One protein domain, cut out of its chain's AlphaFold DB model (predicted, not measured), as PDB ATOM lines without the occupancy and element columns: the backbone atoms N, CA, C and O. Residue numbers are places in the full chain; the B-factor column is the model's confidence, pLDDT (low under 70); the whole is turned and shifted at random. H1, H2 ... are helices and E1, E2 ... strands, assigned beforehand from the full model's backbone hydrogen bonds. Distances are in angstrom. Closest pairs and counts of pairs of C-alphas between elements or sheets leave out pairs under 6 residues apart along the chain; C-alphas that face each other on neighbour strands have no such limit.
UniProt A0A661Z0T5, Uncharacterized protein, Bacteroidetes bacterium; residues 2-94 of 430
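Overview. This is residues 2 to 94 of the 430 residues of an uncharacterized protein of Bacteroidetes bacterium (UniProt A0A661Z0T5). A small three-stranded sheet, with H3 over one face and H2 crossing H3, makes a compact head at one end of the long helix H1, whose residues 2 to 25 stick out. The printed part has 93 residues, with elements in the order H1 H2 E1 E2 E3 H3, mostly helix. The sheet E1 - E2 - E3 is a meander, each strand the antiparallel neighbour of the one before. The whole is extended, with a radius of gyration of the C-alphas of 19.7 A and spans of 70 by 27 by 17 A.

Along the chain. E1 is residues 60 to 62, E2 68 to 70, E3 75 to 77. H1, residues 2 to 44, runs 62.1 A from C-alpha 2 at (181.826, 108.872, 134.191). H2 is residues 48 to 57, 14.2 A; H3, residues 79 to 90, 16.2 A, ends at (144.866, 144.090, 96.334).

Arrangement. Within hydrogen-bond range are N 61 and O 69, 2.9 A, in hairpin E1 and E2, and N 77 and O 68, 2.8 A, in hairpin E2 and E3. H3 is on the sheet, height 11.5 A; H2 only grazes it. H2 touches H3, about perpendicular at 83 degrees, C-alphas of Glu 54 and Ala 86 closest, 5.1 A. H1 touches H2 with residues 34 to 41 alone, C-alphas of Ala 41 and Ala 48 closest, 5.1 A. Every O i to N i+4 pair is within range in H2 and H3, 37 of 39 in H1.

Size, cuts and confidence. The C-alphas farthest apart, Val 2 and Lys 94, are 70.9 A apart. The printed part has no cut; its links are tight. pLDDT is under 70 at residues 2, 5, 9 and 92 to 94.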
ATOM      1  N   VAL A   2     183.201 109.015 134.732       67.19
ATOM      2  CA  VAL A   2     181.826 108.872 134.191       67.19
ATOM      3  C   VAL A   2     180.897 110.055 134.530       67.19
ATOM      4  O   VAL A   2     180.224 110.564 133.642       67.19
ATOM      5  N   ARG A   3     180.911 110.570 135.772       70.69
ATOM      6  CA  ARG A   3     180.095 111.745 136.163       70.69
ATOM      7  C   ARG A   3     180.413 113.018 135.362       70.69
ATOM      8  O   ARG A   3     179.494 113.713 134.958       70.69
ATOM      9  N   GLN A   4     181.688 113.281 135.071       71.00
ATOM     10  CA  GLN A   4     182.106 114.452 134.285       71.00
ATOM     11  C   GLN A   4     181.663 114.348 132.820       71.00
ATOM     12  O   GLN A   4     181.254 115.339 132.226       71.00
ATOM     13  N   ILE A   5     181.693 113.141 132.242       61.84
ATOM     14  CA  ILE A   5     181.188 112.905 130.882       61.84
ATOM     15  C   ILE A   5     179.672 113.140 130.833       61.84
ATOM     16  O   ILE A   5     179.191 113.787 129.906       61.84
ATOM     17  N   ILE A   6     178.928 112.687 131.847       72.31
ATOM     18  CA  ILE A   6     177.476 112.905 131.938       72.31
ATOM     19  C   ILE A   6     177.144 114.403 132.040       72.31
ATOM     20  O   ILE A   6     176.255 114.869 131.330       72.31
ATOM     21  N   GLU A   7     177.873 115.177 132.848       82.19
ATOM     22  CA  GLU A   7     177.661 116.629 132.972       82.19
ATOM     23  C   GLU A   7     177.974 117.390 131.675       82.19
ATOM     24  O   GLU A   7     177.213 118.273 131.279       82.19
ATOM     25  N   ILE A   8     179.052 117.027 130.972       77.06
ATOM     26  CA  ILE A   8     179.415 117.647 129.688       77.06
ATOM     27  C   ILE A   8     178.359 117.338 128.619       77.06
ATOM     28  O   ILE A   8     177.956 118.233 127.872       77.06
ATOM     29  N   VAL A   9     177.876 116.093 128.562       68.75
ATOM     30  CA  VAL A   9     176.812 115.691 127.632       68.75
ATOM     31  C   VAL A   9     175.503 116.408 127.965       68.75
ATOM     32  O   VAL A   9     174.862 116.926 127.053       68.75
ATOM     33  N   ALA A  10     175.135 116.525 129.243       74.88
ATOM     34  CA  ALA A  10     173.939 117.256 129.665       74.88
ATOM     35  C   ALA A  10     174.009 118.746 129.278       74.88
ATOM     36  O   ALA A  10     173.087 119.262 128.645       74.88
ATOM     37  N   GLN A  11     175.133 119.422 129.542       82.50
ATOM     38  CA  GLN A  11     175.323 120.823 129.143       82.50
ATOM     39  C   GLN A  11     175.320 121.014 127.620       82.50
ATOM     40  O   GLN A  11     174.845 122.040 127.125       82.50
ATOM     41  N   PHE A  12     175.850 120.047 126.866       77.12
ATOM     42  CA  PHE A  12     175.816 120.074 125.406       77.12
ATOM     43  C   PHE A  12     174.389 119.900 124.874       77.12
ATOM     44  O   PHE A  12     173.970 120.667 124.006       77.12
ATOM     45  N   VAL A  13     173.624 118.951 125.421       74.62
ATOM     46  CA  VAL A  13     172.214 118.724 125.066       74.62
ATOM     47  C   VAL A  13     171.370 119.963 125.377       74.62
ATOM     48  O   VAL A  13     170.604 120.402 124.518       74.62
ATOM     49  N   ASP A  14     171.563 120.598 126.533       82.81
ATOM     50  CA  ASP A  14     170.836 121.819 126.893       82.81
ATOM     51  C   ASP A  14     171.185 122.995 125.973       82.81
ATOM     52  O   ASP A  14     170.287 123.637 125.413       82.81
ATOM     53  N   LYS A  15     172.479 123.234 125.720       82.56
ATOM     54  CA  LYS A  15     172.927 124.296 124.802       82.56
ATOM     55  C   LYS A  15     172.504 124.047 123.353       82.56
ATOM     56  O   LYS A  15     172.246 125.013 122.636       82.56
ATOM     57  N   ALA A  16     172.402 122.792 122.920       71.00
ATOM     58  CA  ALA A  16     171.913 122.433 121.591       71.00
ATOM     59  C   ALA A  16     170.379 122.518 121.490       71.00
ATOM     60  O   ALA A  16     169.848 122.897 120.445       71.00
ATOM     61  N   SER A  17     169.650 122.222 122.569       74.94
ATOM     62  CA  SER A  17     168.183 122.219 122.566       74.94
ATOM     63  C   SER A  17     167.577 123.626 122.535       74.94
ATOM     64  O   SER A  17     166.555 123.835 121.879       74.94
ATOM     65  N   ALA A  18     168.213 124.618 123.166       81.44
ATOM     66  CA  ALA A  18     167.740 126.005 123.182       81.44
ATOM     67  C   ALA A  18     167.559 126.635 121.776       81.44
ATOM     68  O   ALA A  18     166.464 127.132 121.481       81.44
ATOM     69  N   PRO A  19     168.550 126.602 120.858       81.12
ATOM     70  CA  PRO A  19     168.374 127.119 119.501       81.12
ATOM     71  C   PRO A  19     167.365 126.297 118.688       81.12
ATOM     72  O   PRO A  19     166.605 126.877 117.912       81.12
ATOM     73  N   ILE A  20     167.289 124.979 118.903       76.00
ATOM     74  CA  ILE A  20     166.300 124.112 118.240       76.00
ATOM     75  C   ILE A  20     164.877 124.485 118.678       76.00
ATOM     76  O   ILE A  20     163.990 124.611 117.830       76.00
ATOM     77  N   ARG A  21     164.653 124.745 119.971       78.31
ATOM     78  CA  ARG A  21     163.365 125.236 120.493       78.31
ATOM     79  C   ARG A  21     162.997 126.592 119.888       78.31
ATOM     80  O   ARG A  21     161.868 126.765 119.434       78.31
ATOM     81  N   LYS A  22     163.953 127.523 119.788       81.12
ATOM     82  CA  LYS A  22     163.731 128.842 119.167       81.12
ATOM     83  C   LYS A  22     163.366 128.733 117.682       81.12
ATOM     84  O   LYS A  22     162.421 129.383 117.237       81.12
ATOM     85  N   LEU A  23     164.069 127.886 116.927       73.81
ATOM     86  CA  LEU A  23     163.758 127.618 115.520       73.81
ATOM     87  C   LEU A  23     162.378 126.974 115.365       73.81
ATOM     88  O   LEU A  23     161.605 127.404 114.517       73.81
ATOM     89  N   THR A  24     162.044 126.007 116.221       80.44
ATOM     90  CA  THR A  24     160.738 125.328 116.212       80.44
ATOM     91  C   THR A  24     159.589 126.300 116.483       80.44
ATOM     92  O   THR A  24     158.549 126.237 115.832       80.44
ATOM     93  N   ASN A  25     159.768 127.237 117.414       81.06
ATOM     94  CA  ASN A  25     158.752 128.249 117.697       81.06
ATOM     95  C   ASN A  25     158.604 129.241 116.531       81.06
ATOM     96  O   ASN A  25     157.483 129.574 116.149       81.06
ATOM     97  N   SER A  26     159.711 129.638 115.895       76.12
ATOM     98  CA  SER A  26     159.683 130.520 114.721       76.12
ATOM     99  C   SER A  26     159.031 129.863 113.498       76.12
ATOM    100  O   SER A  26     158.238 130.502 112.806       76.12
ATOM    101  N   THR A  27     159.290 128.576 113.243       76.50
ATOM    102  CA  THR A  27     158.647 127.847 112.135       76.50
ATOM    103  C   THR A  27     157.153 127.657 112.372       76.50
ATOM    104  O   THR A  27     156.370 127.846 111.438       76.50
ATOM    105  N   LYS A  28     156.731 127.371 113.612       81.62
ATOM    106  CA  LYS A  28     155.309 127.332 113.992       81.62
ATOM    107  C   LYS A  28     154.624 128.682 113.772       81.62
ATOM    108  O   LYS A  28     153.549 128.724 113.180       81.62
ATOM    109  N   GLN A  29     155.265 129.781 114.169       82.12
ATOM    110  CA  GLN A  29     154.719 131.127 113.982       82.12
ATOM    111  C   GLN A  29     154.600 131.501 112.496       82.12
ATOM    112  O   GLN A  29     153.560 132.002 112.067       82.12
ATOM    113  N   LEU A  30     155.625 131.209 111.689       82.44
ATOM    114  CA  LEU A  30     155.590 131.432 110.240       82.44
ATOM    115  C   LEU A  30     154.501 130.593 109.561       82.44
ATOM    116  O   LEU A  30     153.806 131.094 108.677       82.44
ATOM    117  N   SER A  31     154.325 129.340 109.987       84.94
ATOM    118  CA  SER A  31     153.264 128.462 109.487       84.94
ATOM    119  C   SER A  31     151.875 129.010 109.825       84.94
ATOM    120  O   SER A  31     151.034 129.120 108.930       84.94
ATOM    121  N   TYR A  32     151.661 129.456 111.067       87.31
ATOM    122  CA  TYR A  32     150.408 130.078 111.496       87.31
ATOM    123  C   TYR A  32     150.096 131.351 110.696       87.31
ATOM    124  O   TYR A  32     149.008 131.483 110.136       87.31
ATOM    125  N   GLN A  33     151.066 132.259 110.546       88.06
ATOM    126  CA  GLN A  33     150.900 133.480 109.745       88.06
ATOM    127  C   GLN A  33     150.553 133.164 108.285       88.06
ATOM    128  O   GLN A  33     149.653 133.782 107.711       88.06
ATOM    129  N   GLN A  34     151.227 132.179 107.682       90.12
ATOM    130  CA  GLN A  34     150.922 131.738 106.320       90.12
ATOM    131  C   GLN A  34     149.506 131.175 106.213       90.12
ATOM    132  O   GLN A  34     148.799 131.522 105.267       90.12
ATOM    133  N   GLN A  35     149.068 130.362 107.173       93.19
ATOM    134  CA  GLN A  35     147.723 129.789 107.184       93.19
ATOM    135  C   GLN A  35     146.648 130.875 107.327       93.19
ATOM    136  O   GLN A  35     145.669 130.877 106.579       93.19
ATOM    137  N   VAL A  36     146.856 131.853 108.213       91.19
ATOM    138  CA  VAL A  36     145.945 132.991 108.399       91.19
ATOM    139  C   VAL A  36     145.855 133.844 107.131       91.19
ATOM    140  O   VAL A  36     144.751 134.151 106.674       91.19
ATOM    141  N   ILE A  37     146.991 134.169 106.505       90.81
ATOM    142  CA  ILE A  37     147.014 134.912 105.236       90.81
ATOM    143  C   ILE A  37     146.341 134.104 104.120       90.81
ATOM    144  O   ILE A  37     145.614 134.682 103.316       90.81
ATOM    145  N   GLN A  38     146.551 132.788 104.045       91.81
ATOM    146  CA  GLN A  38     145.918 131.929 103.039       91.81
ATOM    147  C   GLN A  38     144.399 131.853 103.220       91.81
ATOM    148  O   GLN A  38     143.664 131.971 102.239       91.81
ATOM    149  N   ASN A  39     143.920 131.711 104.455       93.94
ATOM    150  CA  ASN A  39     142.491 131.700 104.763       93.94
ATOM    151  C   ASN A  39     141.846 133.054 104.444       93.94
ATOM    152  O   ASN A  39     140.795 133.105 103.804       93.94
ATOM    153  N   ALA A  40     142.509 134.155 104.803       90.31
ATOM    154  CA  ALA A  40     142.075 135.501 104.448       90.31
ATOM    155  C   ALA A  40     142.063 135.716 102.929       90.31
ATOM    156  O   ALA A  40     141.098 136.235 102.378       90.31
ATOM    157  N   ALA A  41     143.103 135.264 102.232       89.25
ATOM    158  CA  ALA A  41     143.208 135.345 100.783       89.25
ATOM    159  C   ALA A  41     142.059 134.597 100.087       89.25
ATOM    160  O   ALA A  41     141.437 135.159  99.186       89.25
ATOM    161  N   LYS A  42     141.712 133.392 100.562       92.25
ATOM    162  CA  LYS A  42     140.533 132.645 100.097       92.25
ATOM    163  C   LYS A  42     139.237 133.412 100.369       92.25
ATOM    164  O   LYS A  42     138.468 133.628  99.439       92.25
ATOM    165  N   ARG A  43     139.027 133.888 101.605       92.62
ATOM    166  CA  ARG A  43     137.818 134.639 102.003       92.62
ATOM    167  C   ARG A  43     137.634 135.920 101.188       92.62
ATOM    168  O   ARG A  43     136.516 136.269 100.830       92.62
ATOM    169  N   PHE A  44     138.725 136.615 100.878       88.81
ATOM    170  CA  PHE A  44     138.686 137.867 100.131       88.81
ATOM    171  C   PHE A  44     138.849 137.693  98.616       88.81
ATOM    172  O   PHE A  44     138.764 138.691  97.906       88.81
ATOM    173  N   GLY A  45     139.051 136.482  98.090       87.62
ATOM    174  CA  GLY A  45     139.235 136.251  96.651       87.62
ATOM    175  C   GLY A  45     140.492 136.921  96.083       87.62
ATOM    176  O   GLY A  45     140.451 137.524  95.015       87.62
ATOM    177  N   THR A  46     141.605 136.880  96.816       87.12
ATOM    178  CA  THR A  46     142.907 137.409  96.376       87.12
ATOM    179  C   THR A  46     144.009 136.371  96.591       87.12
ATOM    180  O   THR A  46     143.781 135.325  97.189       87.12
ATOM    181  N   SER A  47     145.227 136.622  96.104       90.00
ATOM    182  CA  SER A  47     146.359 135.727  96.377       90.00
ATOM    183  C   SER A  47     147.027 136.081  97.708       90.00
ATOM    184  O   SER A  47     147.267 137.258  97.984       90.00
ATOM    185  N   ALA A  48     147.443 135.066  98.468       88.50
ATOM    186  CA  ALA A  48     148.196 135.234  99.714       88.50
ATOM    187  C   ALA A  48     149.445 136.122  99.545       88.50
ATOM    188  O   ALA A  48     149.724 136.972 100.382       88.50
ATOM    189  N   ARG A  49     150.157 135.991  98.414       89.44
ATOM    190  CA  ARG A  49     151.338 136.816  98.102       89.44
ATOM    191  C   ARG A  49     150.997 138.292  97.901       89.44
ATOM    192  O   ARG A  49     151.772 139.149  98.308       89.44
ATOM    193  N   TYR A  50     149.876 138.590  97.242       87.94
ATOM    194  CA  TYR A  50     149.426 139.974  97.052       87.94
ATOM    195  C   TYR A  50     148.986 140.567  98.382       87.94
ATOM    196  O   TYR A  50     149.431 141.649  98.732       87.94
ATOM    197  N   LEU A  51     148.212 139.818  99.165       90.19
ATOM    198  CA  LEU A  51     147.771 140.258 100.482       90.19
ATOM    199  C   LEU A  51     148.970 140.534 101.410       90.19
ATOM    200  O   LEU A  51     149.015 141.572 102.061       90.19
ATOM    201  N   GLN A  52     149.993 139.674 101.396       92.25
ATOM    202  CA  GLN A  52     151.235 139.886 102.145       92.25
ATOM    203  C   GLN A  52     152.013 141.126 101.674       92.25
ATOM    204  O   GLN A  52     152.555 141.860 102.500       92.25
ATOM    205  N   LYS A  53     152.068 141.373 100.358       92.75
ATOM    206  CA  LYS A  53     152.687 142.580  99.796       92.75
ATOM    207  C   LYS A  53     151.956 143.839 100.272       92.75
ATOM    208  O   LYS A  53     152.607 144.751 100.764       92.75
ATOM    209  N   GLU A  54     150.628 143.855 100.196       92.75
ATOM    210  CA  GLU A  54     149.815 145.000 100.621       92.75
ATOM    211  C   GLU A  54     149.888 145.248 102.133       92.75
ATOM    212  O   GLU A  54     149.964 146.395 102.558       92.75
ATOM    213  N   LEU A  55     149.931 144.196 102.961       92.81
ATOM    214  CA  LEU A  55     150.174 144.341 104.403       92.81
ATOM    215  C   LEU A  55     151.524 145.014 104.679       92.81
ATOM    216  O   LEU A  55     151.602 145.897 105.529       92.81
ATOM    217  N   LYS A  56     152.570 144.646 103.928       93.31
ATOM    218  CA  LYS A  56     153.891 145.276 104.038       93.31
ATOM    219  C   LYS A  56     153.865 146.738 103.584       93.31
ATOM    220  O   LYS A  56     154.471 147.573 104.241       93.31
ATOM    221  N   GLU A  57     153.155 147.060 102.505       92.44
ATOM    222  CA  GLU A  57     152.992 148.445 102.029       92.44
ATOM    223  C   GLU A  57     152.150 149.309 102.979       92.44
ATOM    224  O   GLU A  57     152.341 150.522 103.053       92.44
ATOM    225  N   LEU A  58     151.236 148.692 103.730       91.31
ATOM    226  CA  LEU A  58     150.500 149.327 104.825       91.31
ATOM    227  C   LEU A  58     151.307 149.395 106.128       91.31
ATOM    228  O   LEU A  58     150.822 149.977 107.092       91.31
ATOM    229  N   ASN A  59     152.526 148.848 106.150       93.44
ATOM    230  CA  ASN A  59     153.391 148.771 107.325       93.44
ATOM    231  C   ASN A  59     152.744 148.016 108.504       93.44
ATOM    232  O   ASN A  59     152.919 148.362 109.671       93.44
ATOM    233  N   TYR A  60     151.979 146.969 108.186       94.44
ATOM    234  CA  TYR A  60     151.366 146.075 109.164       94.44
ATOM    235  C   TYR A  60     152.253 144.847 109.387       94.44
ATOM    236  O   TYR A  60     152.581 144.121 108.446       94.44
ATOM    237  N   VAL A  61     152.619 144.602 110.645       92.06
ATOM    238  CA  VAL A  61     153.447 143.464 111.074       92.06
ATOM    239  C   VAL A  61     152.634 142.567 112.001       92.06
ATOM    240  O   VAL A  61     151.893 143.050 112.848       92.06
ATOM    241  N   PHE A  62     152.756 141.250 111.847       90.44
ATOM    242  CA  PHE A  62     152.107 140.296 112.747       90.44
ATOM    243  C   PHE A  62     152.808 140.277 114.106       90.44
ATOM    244  O   PHE A  62     154.024 140.084 114.165       90.44
ATOM    245  N   THR A  63     152.044 140.428 115.184       89.25
ATOM    246  CA  THR A  63     152.543 140.231 116.549       89.25
ATOM    247  C   THR A  63     152.568 138.745 116.914       89.25
ATOM    248  O   THR A  63     151.937 137.914 116.252       89.25
ATOM    249  N   GLU A  64     153.303 138.390 117.972       82.75
ATOM    250  CA  GLU A  64     153.321 137.020 118.514       82.75
ATOM    251  C   GLU A  64     151.931 136.567 118.991       82.75
ATOM    252  O   GLU A  64     151.589 135.394 118.878       82.75
ATOM    253  N   GLU A  65     151.097 137.518 119.409       83.31
ATOM    254  CA  GLU A  65     149.725 137.311 119.885       83.31
ATOM    255  C   GLU A  65     148.689 137.165 118.752       83.31
ATOM    256  O   GLU A  65     147.510 136.939 119.011       83.31
ATOM    257  N   GLY A  66     149.101 137.290 117.483       83.44
ATOM    258  CA  GLY A  66     148.213 137.120 116.329       83.44
ATOM    259  C   GLY A  66     147.431 138.372 115.912       83.44
ATOM    260  O   GLY A  66     146.518 138.269 115.092       83.44
ATOM    261  N   TYR A  67     147.795 139.552 116.414       89.75
ATOM    262  CA  TYR A  67     147.264 140.837 115.949       89.75
ATOM    263  C   TYR A  67     148.144 141.448 114.852       89.75
ATOM    264  O   TYR A  67     149.262 140.996 114.596       89.75
ATOM    265  N   LEU A  68     147.641 142.493 114.189       91.31
ATOM    266  CA  LEU A  68     148.437 143.307 113.273       91.31
ATOM    267  C   LEU A  68     148.855 144.591 113.986       91.31
ATOM    268  O   LEU A  68     148.013 145.353 114.448       91.31
ATOM    269  N   TYR A  69     150.151 144.844 114.063       92.56
ATOM    270  CA  TYR A  69     150.711 146.079 114.586       92.56
ATOM    271  C   TYR A  69     151.037 147.025 113.433       92.56
ATOM    272  O   TYR A  69     151.765 146.657 112.509       92.56
ATOM    273  N   ASP A  70     150.485 148.233 113.483       94.12
ATOM    274  CA  ASP A  70     150.833 149.313 112.567       94.12
ATOM    275  C   ASP A  70     152.114 149.989 113.053       94.12
ATOM    276  O   ASP A  70     152.115 150.654 114.093       94.12
ATOM    277  N   THR A  71     153.206 149.819 112.307       90.75
ATOM    278  CA  THR A  71     154.508 150.358 112.715       90.75
ATOM    279  C   THR A  71     154.605 151.873 112.565       90.75
ATOM    280  O   THR A  71     155.523 152.456 113.130       90.75
ATOM    281  N   ILE A  72     153.708 152.513 111.809       91.19
ATOM    282  CA  ILE A  72     153.684 153.975 111.651       91.19
ATOM    283  C   ILE A  72     152.895 154.607 112.793       91.19
ATOM    284  O   ILE A  72     153.344 155.566 113.410       91.19
ATOM    285  N   ASN A  73     151.700 154.080 113.063       90.94
ATOM    286  CA  ASN A  73     150.787 154.683 114.036       90.94
ATOM    287  C   ASN A  73     150.963 154.137 115.459       90.94
ATOM    288  O   ASN A  73     150.246 154.570 116.360       90.94
ATOM    289  N   HIS A  74     151.860 153.165 115.652       91.88
ATOM    290  CA  HIS A  74     152.101 152.459 116.913       91.88
ATOM    291  C   HIS A  74     150.830 151.886 117.560       91.88
ATOM    292  O   HIS A  74     150.715 151.808 118.783       91.88
ATOM    293  N   LYS A  75     149.855 151.479 116.740       93.06
ATOM    294  CA  LYS A  75     148.553 150.973 117.193       93.06
ATOM    295  C   LYS A  75     148.367 149.519 116.792       93.06
ATOM    296  O   LYS A  75     148.686 149.117 115.673       93.06
ATOM    297  N   ILE A  76     147.787 148.749 117.706       90.88
ATOM    298  CA  ILE A  76     147.334 147.388 117.437       90.88
ATOM    299  C   ILE A  76     146.007 147.482 116.678       90.88
ATOM    300  O   ILE A  76     145.048 148.109 117.130       90.88
ATOM    301  N   ILE A  77     145.969 146.888 115.493       91.19
ATOM    302  CA  ILE A  77     144.800 146.800 114.627       91.19
ATOM    303  C   ILE A  77     144.308 145.354 114.664       91.19
ATOM    304  O   ILE A  77     145.093 144.403 114.624       91.19
ATOM    305  N   SER A  78     142.986 145.173 114.713       92.50
ATOM    306  CA  SER A  78     142.411 143.840 114.596       92.50
ATOM    307  C   SER A  78     142.822 143.198 113.271       92.50
ATOM    308  O   SER A  78     142.811 143.832 112.208       92.50
ATOM    309  N   LEU A  79     143.184 141.919 113.345       90.69
ATOM    310  CA  LEU A  79     143.658 141.147 112.205       90.69
ATOM    311  C   LEU A  79     142.685 141.248 111.017       90.69
ATOM    312  O   LEU A  79     143.092 141.564 109.902       90.69
ATOM    313  N   GLU A  80     141.386 141.086 111.264       91.00
ATOM    314  CA  GLU A  80     140.359 141.172 110.224       91.00
ATOM    315  C   GLU A  80     140.315 142.546 109.537       91.00
ATOM    316  O   GLU A  80     140.283 142.616 108.308       91.00
ATOM    317  N   LYS A  81     140.392 143.645 110.300       92.81
ATOM    318  CA  LYS A  81     140.346 145.009 109.751       92.81
ATOM    319  C   LYS A  81     141.585 145.326 108.914       92.81
ATOM    320  O   LYS A  81     141.466 145.965 107.865       92.81
ATOM    321  N   GLY A  82     142.764 144.874 109.348       92.06
ATOM    322  CA  GLY A  82     144.006 145.049 108.592       92.06
ATOM    323  C   GLY A  82     144.031 144.216 107.307       92.06
ATOM    324  O   GLY A  82     144.341 144.746 106.236       92.06
ATOM    325  N   LEU A  83     143.611 142.949 107.382       92.88
ATOM    326  CA  LEU A  83     143.499 142.062 106.220       92.88
ATOM    327  C   LEU A  83     142.453 142.555 105.213       92.88
ATOM    328  O   LEU A  83     142.700 142.501 104.011       92.88
ATOM    329  N   TYR A  84     141.322 143.084 105.684       92.56
ATOM    330  CA  TYR A  84     140.286 143.665 104.829       92.56
ATOM    331  C   TYR A  84     140.804 144.879 104.046       92.56
ATOM    332  O   TYR A  84     140.626 144.951 102.829       92.56
ATOM    333  N   LYS A  85     141.508 145.807 104.712       91.62
ATOM    334  CA  LYS A  85     142.136 146.965 104.049       91.62
ATOM    335  C   LYS A  85     143.181 146.538 103.013       91.62
ATOM    336  O   LYS A  85     143.177 147.058 101.897       91.62
ATOM    337  N   ALA A  86     144.032 145.569 103.357       90.75
ATOM    338  CA  ALA A  86     145.016 145.009 102.431       90.75
ATOM    339  C   ALA A  86     144.338 144.336 101.224       90.75
ATOM    340  O   ALA A  86     144.741 144.542 100.080       90.75
ATOM    341  N   ALA A  87     143.260 143.586 101.454       89.62
ATOM    342  CA  ALA A  87     142.503 142.929 100.398       89.62
ATOM    343  C   ALA A  87     141.786 143.918  99.464       89.62
ATOM    344  O   ALA A  87     141.784 143.709  98.251       89.62
ATOM    345  N   GLN A  88     141.216 145.009  99.987       88.62
ATOM    346  CA  GLN A  88     140.608 146.056  99.156       88.62
ATOM    347  C   GLN A  88     141.628 146.719  98.223       88.62
ATOM    348  O   GLN A  88     141.320 146.957  97.053       88.62
ATOM    349  N   ARG A  89     142.848 146.983  98.710       84.38
ATOM    350  CA  ARG A  89     143.944 147.487  97.869       84.38
ATOM    351  C   ARG A  89     144.377 146.451  96.832       84.38
ATOM    352  O   ARG A  89     144.466 146.787  95.653       84.38
ATOM    353  N   ALA A  90     144.511 145.186  97.235       79.94
ATOM    354  CA  ALA A  90     144.866 144.090  96.334       79.94
ATOM    355  C   ALA A  90     143.837 143.878  95.203       79.94
ATOM    356  O   ALA A  90     144.215 143.492  94.099       79.94
ATOM    357  N   LYS A  91     142.546 144.148  95.447       72.44
ATOM    358  CA  LYS A  91     141.478 144.038  94.435       72.44
ATOM    359  C   LYS A  91     141.478 145.149  93.381       72.44
ATOM    360  O   LYS A  91     140.787 145.007  92.374       72.44
ATOM    361  N   ARG A  92     142.226 146.246  93.561       60.69
ATOM    362  CA  ARG A  92     142.244 147.350  92.579       60.69
ATOM    363  C   ARG A  92     142.991 147.024  91.280       60.69
ATOM    364  O   ARG A  92     142.805 147.742  90.304       60.69
ATOM    365  N   PHE A  93     143.755 145.931  91.216       55.97
ATOM    366  CA  PHE A  93     144.269 145.400  89.949       55.97
ATOM    367  C   PHE A  93     143.260 144.410  89.349       55.97
ATOM    368  O   PHE A  93     143.278 143.214  89.648       55.97
ATOM    369  N   LYS A  94     142.350 144.909  88.506       54.00
ATOM    370  CA  LYS A  94     141.359 144.072  87.817       54.00
ATOM    371  C   LYS A  94     142.016 143.284  86.678       54.00
ATOM    372  O   LYS A  94     142.166 143.790  85.568       54.00
TER     373      LYS A  94